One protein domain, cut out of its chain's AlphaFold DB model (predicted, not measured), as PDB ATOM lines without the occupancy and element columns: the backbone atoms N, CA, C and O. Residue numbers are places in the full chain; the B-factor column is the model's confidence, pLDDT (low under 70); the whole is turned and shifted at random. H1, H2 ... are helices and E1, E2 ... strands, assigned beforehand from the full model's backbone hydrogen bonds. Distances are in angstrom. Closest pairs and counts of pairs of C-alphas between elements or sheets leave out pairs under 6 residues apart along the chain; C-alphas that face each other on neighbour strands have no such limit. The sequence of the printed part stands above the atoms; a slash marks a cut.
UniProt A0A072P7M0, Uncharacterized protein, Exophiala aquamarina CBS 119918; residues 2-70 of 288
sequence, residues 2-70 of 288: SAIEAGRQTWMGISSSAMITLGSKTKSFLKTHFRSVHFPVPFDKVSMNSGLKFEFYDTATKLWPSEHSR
ATOM      1  N   SER A   2     -10.294 -43.520  43.977       32.28
ATOM      2  CA  SER A   2     -10.886 -42.612  42.974       32.28
ATOM      3  C   SER A   2     -10.436 -42.988  41.561       32.28
ATOM      4  O   SER A   2      -9.450 -42.494  41.033       32.28
ATOM      5  N   ALA A   3     -11.217 -43.872  40.940       33.88
ATOM      6  CA  ALA A   3     -11.105 -44.270  39.539       33.88
ATOM      7  C   ALA A   3     -11.567 -43.168  38.549       33.88
ATOM      8  O   ALA A   3     -11.875 -43.469  37.399       33.88
ATOM      9  N   ILE A   4     -11.627 -41.903  38.983       43.62
ATOM     10  CA  ILE A   4     -12.337 -40.810  38.293       43.62
ATOM     11  C   ILE A   4     -11.401 -39.932  37.440       43.62
ATOM     12  O   ILE A   4     -11.857 -39.144  36.621       43.62
ATOM     13  N   GLU A   5     -10.082 -40.119  37.492       36.16
ATOM     14  CA  GLU A   5      -9.140 -39.311  36.695       36.16
ATOM     15  C   GLU A   5      -9.083 -39.708  35.194       36.16
ATOM     16  O   GLU A   5      -8.052 -39.590  34.529       36.16
ATOM     17  N   ALA A   6     -10.146 -40.307  34.645       39.59
ATOM     18  CA  ALA A   6     -10.050 -41.237  33.520       39.59
ATOM     19  C   ALA A   6     -10.823 -40.965  32.235       39.59
ATOM     20  O   ALA A   6     -10.848 -41.838  31.371       39.59
ATOM     21  N   GLY A   7     -11.320 -39.749  32.051       35.38
ATOM     22  CA  GLY A   7     -11.994 -39.371  30.810       35.38
ATOM     23  C   GLY A   7     -12.009 -37.874  30.536       35.38
ATOM     24  O   GLY A   7     -12.980 -37.383  29.981       35.38
ATOM     25  N   ARG A   8     -10.968 -37.120  30.919       39.84
ATOM     26  CA  ARG A   8     -10.838 -35.722  30.477       39.84
ATOM     27  C   ARG A   8     -10.327 -35.675  29.036       39.84
ATOM     28  O   ARG A   8      -9.156 -35.417  28.793       39.84
ATOM     29  N   GLN A   9     -11.222 -35.923  28.085       38.03
ATOM     30  CA  GLN A   9     -11.180 -35.213  26.813       38.03
ATOM     31  C   GLN A   9     -12.368 -34.257  26.808       38.03
ATOM     32  O   GLN A   9     -13.494 -34.617  26.485       38.03
ATOM     33  N   THR A  10     -12.101 -33.040  27.275       34.50
ATOM     34  CA  THR A  10     -12.951 -31.871  27.072       34.50
ATOM     35  C   THR A  10     -13.125 -31.670  25.573       34.50
ATOM     36  O   THR A  10     -12.247 -31.121  24.911       34.50
ATOM     37  N   TRP A  11     -14.258 -32.113  25.040       36.53
ATOM     38  CA  TRP A  11     -14.782 -31.559  23.802       36.53
ATOM     39  C   TRP A  11     -15.202 -30.126  24.130       36.53
ATOM     40  O   TRP A  11     -16.182 -29.896  24.835       36.53
ATOM     41  N   MET A  12     -14.362 -29.163  23.745       36.06
ATOM     42  CA  MET A  12     -14.639 -27.746  23.950       36.06
ATOM     43  C   MET A  12     -15.874 -27.346  23.144       36.06
ATOM     44  O   MET A  12     -15.897 -27.492  21.926       36.06
ATOM     45  N   GLY A  13     -16.869 -26.800  23.839       35.53
ATOM     46  CA  GLY A  13     -18.031 -26.186  23.217       35.53
ATOM     47  C   GLY A  13     -19.164 -25.962  24.209       35.53
ATOM     48  O   GLY A  13     -20.094 -26.754  24.240       35.53
ATOM     49  N   ILE A  14     -19.077 -24.845  24.944       35.25
ATOM     50  CA  ILE A  14     -20.070 -24.205  25.835       35.25
ATOM     51  C   ILE A  14     -19.712 -24.322  27.325       35.25
ATOM     52  O   ILE A  14     -20.000 -25.294  28.013       35.25
ATOM     53  N   SER A  15     -19.093 -23.247  27.820       42.09
ATOM     54  CA  SER A  15     -18.914 -22.945  29.238       42.09
ATOM     55  C   SER A  15     -20.256 -22.548  29.859       42.09
ATOM     56  O   SER A  15     -20.543 -21.370  30.062       42.09
ATOM     57  N   SER A  16     -21.075 -23.536  30.190       45.06
ATOM     58  CA  SER A  16     -21.919 -23.473  31.380       45.06
ATOM     59  C   SER A  16     -21.503 -24.650  32.257       45.06
ATOM     60  O   SER A  16     -21.052 -25.674  31.744       45.06
ATOM     61  N   SER A  17     -21.547 -24.498  33.579       53.47
ATOM     62  CA  SER A  17     -21.237 -25.578  34.519       53.47
ATOM     63  C   SER A  17     -22.276 -26.696  34.369       53.47
ATOM     64  O   SER A  17     -23.234 -26.761  35.134       53.47
ATOM     65  N   ALA A  18     -22.132 -27.540  33.348       56.34
ATOM     66  CA  ALA A  18     -23.009 -28.666  33.093       56.34
ATOM     67  C   ALA A  18     -22.817 -29.682  34.224       56.34
ATOM     68  O   ALA A  18     -21.852 -30.440  34.256       56.34
ATOM     69  N   MET A  19     -23.737 -29.637  35.188       76.06
ATOM     70  CA  MET A  19     -23.742 -30.476  36.386       76.06
ATOM     71  C   MET A  19     -23.787 -31.968  36.026       76.06
ATOM     72  O   MET A  19     -23.158 -32.780  36.695       76.06
ATOM     73  N   ILE A  20     -24.427 -32.313  34.905       84.81
ATOM     74  CA  ILE A  20     -24.507 -33.674  34.375       84.81
ATOM     75  C   ILE A  20     -23.677 -33.802  33.095       84.81
ATOM     76  O   ILE A  20     -23.804 -33.005  32.167       84.81
ATOM     77  N   THR A  21     -22.844 -34.840  33.044       87.56
ATOM     78  CA  THR A  21     -22.029 -35.224  31.887       87.56
ATOM     79  C   THR A  21     -22.240 -36.697  31.538       87.56
ATOM     80  O   THR A  21     -22.961 -37.416  32.227       87.56
ATOM     81  N   LEU A  22     -21.605 -37.161  30.464       86.88
ATOM     82  CA  LEU A  22     -21.583 -38.567  30.086       86.88
ATOM     83  C   LEU A  22     -20.330 -39.227  30.682       86.88
ATOM     84  O   LEU A  22     -19.204 -38.913  30.295       86.88
ATOM     85  N   GLY A  23     -20.513 -40.133  31.638       87.25
ATOM     86  CA  GLY A  23     -19.444 -40.934  32.231       87.25
ATOM     87  C   GLY A  23     -19.493 -42.371  31.724       87.25
ATOM     88  O   GLY A  23     -20.532 -42.828  31.260       87.25
ATOM     89  N   SER A  24     -18.393 -43.119  31.833       86.94
ATOM     90  CA  SER A  24     -18.433 -44.569  31.620       86.94
ATOM     91  C   SER A  24     -18.097 -45.346  32.885       86.94
ATOM     92  O   SER A  24     -17.104 -45.052  33.550       86.94
ATOM     93  N   LYS A  25     -18.921 -46.354  33.201       84.38
ATOM     94  CA  LYS A  25     -18.665 -47.289  34.311       84.38
ATOM     95  C   LYS A  25     -17.533 -48.269  33.995       84.38
ATOM     96  O   LYS A  25     -16.914 -48.822  34.902       84.38
ATOM     97  N   THR A  26     -17.243 -48.489  32.713       85.62
ATOM     98  CA  THR A  26     -16.148 -49.343  32.249       85.62
ATOM     99  C   THR A  26     -14.933 -48.501  31.863       85.62
ATOM    100  O   THR A  26     -15.032 -47.353  31.435       85.62
ATOM    101  N   LYS A  27     -13.735 -49.065  32.041       83.75
ATOM    102  CA  LYS A  27     -12.483 -48.363  31.734       83.75
ATOM    103  C   LYS A  27     -12.244 -48.341  30.223       83.75
ATOM    104  O   LYS A  27     -12.403 -49.362  29.559       83.75
ATOM    105  N   SER A  28     -11.763 -47.214  29.699       83.06
ATOM    106  CA  SER A  28     -11.236 -47.142  28.329       83.06
ATOM    107  C   SER A  28     -10.043 -48.083  28.164       83.06
ATOM    108  O   SER A  28      -9.232 -48.180  29.090       83.06
ATOM    109  N   PHE A  29      -9.840 -48.661  26.978       82.38
ATOM    110  CA  PHE A  29      -8.649 -49.479  26.705       82.38
ATOM    111  C   PHE A  29      -7.327 -48.728  26.905       82.38
ATOM    112  O   PHE A  29      -6.336 -49.330  27.302       82.38
ATOM    113  N   LEU A  30      -7.335 -47.396  26.787       79.81
ATOM    114  CA  LEU A  30      -6.198 -46.529  27.126       79.81
ATOM    115  C   LEU A  30      -5.747 -46.629  28.595       79.81
ATOM    116  O   LEU A  30      -4.669 -46.153  28.943       79.81
ATOM    117  N   LYS A  31      -6.568 -47.216  29.469       79.19
ATOM    118  CA  LYS A  31      -6.316 -47.377  30.908       79.19
ATOM    119  C   LYS A  31      -6.389 -48.827  31.379       79.19
ATOM    120  O   LYS A  31      -6.445 -49.081  32.582       79.19
ATOM    121  N   THR A  32      -6.418 -49.774  30.453       80.38
ATOM    122  CA  THR A  32      -6.320 -51.200  30.759       80.38
ATOM    123  C   THR A  32      -5.012 -51.749  30.199       80.38
ATOM    124  O   THR A  32      -4.248 -51.041  29.543       80.38
ATOM    125  N   HIS A  33      -4.742 -53.029  30.448       78.38
ATOM    126  CA  HIS A  33      -3.580 -53.719  29.888       78.38
ATOM    127  C   HIS A  33      -3.622 -53.830  28.349       78.38
ATOM    128  O   HIS A  33      -2.623 -54.199  27.746       78.38
ATOM    129  N   PHE A  34      -4.742 -53.462  27.712       77.38
ATOM    130  CA  PHE A  34      -4.884 -53.379  26.256       77.38
ATOM    131  C   PHE A  34      -4.320 -52.083  25.650       77.38
ATOM    132  O   PHE A  34      -4.309 -51.943  24.433       77.38
ATOM    133  N   ARG A  35      -3.836 -51.130  26.466       82.50
ATOM    134  CA  ARG A  35      -3.256 -49.862  25.981       82.50
ATOM    135  C   ARG A  35      -2.043 -50.076  25.072       82.50
ATOM    136  O   ARG A  35      -1.823 -49.298  24.150       82.50
ATOM    137  N   SER A  36      -1.223 -51.070  25.392       83.50
ATOM    138  CA  SER A  36       0.053 -51.327  24.732       83.50
ATOM    139  C   SER A  36       0.143 -52.789  24.337       83.50
ATOM    140  O   SER A  36      -0.062 -53.672  25.168       83.50
ATOM    141  N   VAL A  37       0.507 -53.034  23.086       84.75
ATOM    142  CA  VAL A  37       0.730 -54.369  22.533       84.75
ATOM    143  C   VAL A  37       2.114 -54.419  21.897       84.75
ATOM    144  O   VAL A  37       2.589 -53.422  21.357       84.75
ATOM    145  N   HIS A  38       2.769 -55.574  21.992       84.12
ATOM    146  CA  HIS A  38       4.093 -55.794  21.417       84.12
ATOM    147  C   HIS A  38       3.955 -56.555  20.103       84.12
ATOM    148  O   HIS A  38       3.139 -57.471  19.997       84.12
ATOM    149  N   PHE A  39       4.758 -56.180  19.110       84.88
ATOM    150  CA  PHE A  39       4.812 -56.906  17.848       84.88
ATOM    151  C   PHE A  39       5.519 -58.262  18.010       84.88
ATOM    152  O   PHE A  39       6.445 -58.362  18.819       84.88
ATOM    153  N   PRO A  40       5.137 -59.280  17.214       89.00
ATOM    154  CA  PRO A  40       4.059 -59.276  16.217       89.00
ATOM    155  C   PRO A  40       2.667 -59.510  16.839       89.00
ATOM    156  O   PRO A  40       2.476 -60.432  17.627       89.00
ATOM    157  N   VAL A  41       1.674 -58.692  16.461       87.31
ATOM    158  CA  VAL A  41       0.293 -58.774  16.974       87.31
ATOM    159  C   VAL A  41      -0.724 -58.675  15.823       87.31
ATOM    160  O   VAL A  41      -0.542 -57.844  14.934       87.31
ATOM    161  N   PRO A  42      -1.788 -59.506  15.799       87.81
ATOM    162  CA  PRO A  42      -2.845 -59.403  14.792       87.81
ATOM    163  C   PRO A  42      -3.670 -58.119  14.962       87.81
ATOM    164  O   PRO A  42      -3.877 -57.651  16.085       87.81
ATOM    165  N   PHE A  43      -4.186 -57.583  13.851       85.50
ATOM    166  CA  PHE A  43      -4.936 -56.319  13.816       85.50
ATOM    167  C   PHE A  43      -6.152 -56.308  14.752       85.50
ATOM    168  O   PHE A  43      -6.392 -55.310  15.428       85.50
ATOM    169  N   ASP A  44      -6.851 -57.434  14.892       85.19
ATOM    170  CA  ASP A  44      -8.031 -57.554  15.764       85.19
ATOM    171  C   ASP A  44      -7.706 -57.323  17.249       85.19
ATOM    172  O   ASP A  44      -8.570 -56.940  18.037       85.19
ATOM    173  N   LYS A  45      -6.441 -57.520  17.649       79.75
ATOM    174  CA  LYS A  45      -5.961 -57.211  19.005       79.75
ATOM    175  C   LYS A  45      -5.506 -55.759  19.177       79.75
ATOM    176  O   LYS A  45      -5.238 -55.351  20.303       79.75
ATOM    177  N   VAL A  46      -5.427 -54.992  18.093       82.31
ATOM    178  CA  VAL A  46      -5.145 -53.548  18.091       82.31
ATOM    179  C   VAL A  46      -6.452 -52.756  17.976       82.31
ATOM    180  O   VAL A  46      -6.667 -51.803  18.721       82.31
ATOM    181  N   SER A  47      -7.349 -53.178  17.082       82.88
ATOM    182  CA  SER A  47      -8.638 -52.539  16.803       82.88
ATOM    183  C   SER A  47      -9.785 -53.244  17.535       82.88
ATOM    184  O   SER A  47     -10.604 -53.934  16.931       82.88
ATOM    185  N   MET A  48      -9.852 -53.075  18.857       80.69
ATOM    186  CA  MET A  48     -10.929 -53.643  19.674       80.69
ATOM    187  C   MET A  48     -12.173 -52.742  19.708       80.69
ATOM    188  O   MET A  48     -12.067 -51.519  19.808       80.69
ATOM    189  N   ASN A  49     -13.363 -53.351  19.726       83.06
ATOM    190  CA  ASN A  49     -14.626 -52.639  19.947       83.06
ATOM    191  C   ASN A  49     -14.628 -51.951  21.313       83.06
ATOM    192  O   ASN A  49     -14.386 -52.607  22.327       83.06
ATOM    193  N   SER A  50     -14.939 -50.652  21.348       81.12
ATOM    194  CA  SER A  50     -14.981 -49.863  22.585       81.12
ATOM    195  C   SER A  50     -15.822 -50.553  23.661       81.12
ATOM    196  O   SER A  50     -17.027 -50.728  23.512       81.12
ATOM    197  N   GLY A  51     -15.182 -50.914  24.775       80.50
ATOM    198  CA  GLY A  51     -15.864 -51.482  25.937       80.50
ATOM    199  C   GLY A  51     -16.574 -50.443  26.808       80.50
ATOM    200  O   GLY A  51     -17.066 -50.803  27.878       80.50
ATOM    201  N   LEU A  52     -16.581 -49.164  26.408       85.81
ATOM    202  CA  LEU A  52     -17.168 -48.064  27.172       85.81
ATOM    203  C   LEU A  52     -18.696 -48.181  27.203       85.81
ATOM    204  O   LEU A  52     -19.358 -48.143  26.170       85.81
ATOM    205  N   LYS A  53     -19.255 -48.294  28.406       85.12
ATOM    206  CA  LYS A  53     -20.694 -48.200  28.669       85.12
ATOM    207  C   LYS A  53     -20.980 -46.821  29.224       85.12
ATOM    208  O   LYS A  53     -20.598 -46.549  30.363       85.12
ATOM    209  N   PHE A  54     -21.532 -45.950  28.394       85.62
ATOM    210  CA  PHE A  54     -21.797 -44.570  28.762       85.62
ATOM    211  C   PHE A  54     -23.133 -44.438  29.493       85.62
ATOM    212  O   PHE A  54     -24.144 -44.963  29.039       85.62
ATOM    213  N   GLU A  55     -23.129 -43.715  30.605       84.56
ATOM    214  CA  GLU A  55     -24.300 -43.356  31.401       84.56
ATOM    215  C   GLU A  55     -24.173 -41.896  31.856       84.56
ATOM    216  O   GLU A  55     -23.080 -41.320  31.849       84.56
ATOM    217  N   PHE A  56     -25.281 -41.281  32.266       87.06
ATOM    218  CA  PHE A  56     -25.225 -39.955  32.873       87.06
ATOM    219  C   PHE A  56     -24.465 -40.006  34.199       87.06
ATOM    220  O   PHE A  56     -24.640 -40.918  35.005       87.06
ATOM    221  N   TYR A  57     -23.623 -39.006  34.418       85.88
ATOM    222  CA  TYR A  57     -22.824 -38.841  35.617       85.88
ATOM    223  C   TYR A  57     -22.957 -37.405  36.103       85.88
ATOM    224  O   TYR A  57     -22.669 -36.461  35.364       85.88
ATOM    225  N   ASP A  58     -23.396 -37.236  37.345       87.69
ATOM    226  CA  ASP A  58     -23.440 -35.927  37.977       87.69
ATOM    227  C   ASP A  58     -22.048 -35.598  38.524       87.69
ATOM    228  O   ASP A  58     -21.539 -36.238  39.444       87.69
ATOM    229  N   THR A  59     -21.406 -34.597  37.930       86.12
ATOM    230  CA  THR A  59     -20.058 -34.161  38.305       86.12
ATOM    231  C   THR A  59     -20.026 -33.366  39.606       86.12
ATOM    232  O   THR A  59     -18.985 -33.353  40.268       86.12
ATOM    233  N   ALA A  60     -21.140 -32.739  40.001       85.94
ATOM    234  CA  ALA A  60     -21.230 -31.974  41.239       85.94
ATOM    235  C   ALA A  60     -21.420 -32.901  42.441       85.94
ATOM    236  O   ALA A  60     -20.676 -32.804  43.417       85.94
ATOM    237  N   THR A  61     -22.371 -33.836  42.357       84.00
ATOM    238  CA  THR A  61     -22.641 -34.792  43.447       84.00
ATOM    239  C   THR A  61     -21.752 -36.034  43.389       84.00
ATOM    240  O   THR A  61     -21.632 -36.751  44.380       84.00
ATOM    241  N   LYS A  62     -21.067 -36.261  42.259       85.56
ATOM    242  CA  LYS A  62     -20.234 -37.441  41.969       85.56
ATOM    243  C   LYS A  62     -21.012 -38.757  41.988       85.56
ATOM    244  O   LYS A  62     -20.417 -39.811  42.231       85.56
ATOM    245  N   LEU A  63     -22.312 -38.702  41.712       85.75
ATOM    246  CA  LEU A  63     -23.207 -39.853  41.715       85.75
ATOM    247  C   LEU A  63     -23.606 -40.251  40.293       85.75
ATOM    248  O   LEU A  63     -23.699 -39.420  39.387       85.75
ATOM    249  N   TRP A  64     -23.883 -41.540  40.116       85.62
ATOM    250  CA  TRP A  64     -24.596 -42.049  38.950       85.62
ATOM    251  C   TRP A  64     -26.097 -41.943  39.238       85.62
ATOM    252  O   TRP A  64     -26.577 -42.636  40.144       85.62
ATOM    253  N   PRO A  65     -26.862 -41.109  38.510       80.56
ATOM    254  CA  PRO A  65     -28.305 -41.005  38.709       80.56
ATOM    255  C   PRO A  65     -29.015 -42.356  38.557       80.56
ATOM    256  O   PRO A  65     -29.931 -42.651  39.315       80.56
ATOM    257  N   SER A  66     -28.523 -43.218  37.658       76.25
ATOM    258  CA  SER A  66     -29.030 -44.580  37.429       76.25
ATOM    259  C   SER A  66     -28.936 -45.508  38.649       76.25
ATOM    260  O   SER A  66     -29.690 -46.468  38.749       76.25
ATOM    261  N   GLU A  67     -28.019 -45.249  39.585       78.44
ATOM    262  CA  GLU A  67     -27.853 -46.057  40.807       78.44
ATOM    263  C   GLU A  67     -28.759 -45.576  41.949       78.44
ATOM    264  O   GLU A  67     -29.017 -46.315  42.897       78.44
ATOM    265  N   HIS A  68     -29.258 -44.342  41.845       68.81
ATOM    266  CA  HIS A  68     -30.055 -43.674  42.874       68.81
ATOM    267  C   HIS A  68     -31.500 -43.426  42.428       68.81
ATOM    268  O   HIS A  68     -32.317 -42.950  43.218       68.81
ATOM    269  N   SER A  69     -31.849 -43.812  41.199       62.44
ATOM    270  CA  SER A  69     -33.212 -43.832  40.688       62.44
ATOM    271  C   SER A  69     -33.986 -45.012  41.283       62.44
ATOM    272  O   SER A  69     -34.394 -45.941  40.586       62.44
ATOM    273  N   ARG A  70     -34.261 -44.987  42.593       59.31
ATOM    274  CA  ARG A  70     -35.582 -45.492  42.994       59.31
ATOM    275  C   ARG A  70     -36.574 -44.629  42.229       59.31
ATOM    276  O   ARG A  70     -36.398 -43.416  42.240       59.31
TER     277      ARG A  70
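Overview. This is residues 2 to 70 of the 288 residues of an uncharacterized protein of Exophiala aquamarina CBS 119918 (UniProt A0A072P7M0). This domain has little regular structure: a small antiparallel hairpin of two strands, E1 and E2, whose long loop, residues 25 to 53, reaches out along the longest axis, its tip, residues 38 to 44, sticking out. Residues 8 to 16 stick out in a second loop before E1, and the short helix H1 follows E2. The printed part has 69 residues, 14 of them in named elements, in the order E1, E2, H1, of mixed class. It is loose, radius of gyration of the C-alphas 15.5 A, spanning 46 by 31 by 20 A.

Along the chain. E1, residues 20 to 24, runs 12.8 A from C-alpha 20 at (-24.507, -33.674, 34.375). E2, residues 54 to 58, runs 12.7 A. H1, residues 65 to 68, runs 5.2 A to C-alpha 68 at (-30.055, -43.674, 42.874).

Arrangement. E1 and E2 are antiparallel at 139 degrees, with N 21 and O 57 within hydrogen-bond range at 2.8 A. The closest C-alphas of E2 and H1, Tyr 57 and Pro 65, are 6.7 A apart. E1 and H1 are apart. H1 is too short for any O i to N i+4 pair; its 1 O i to N i+3 pair is within range.

Size, cuts and confidence. Pro 40 and Arg 70 have the C-alphas farthest apart, 49.8 A. The printed part has no cut; E1 to E2 is a long link. Residues 2 to 18 and 68 to 70 of the model have pLDDT under 70.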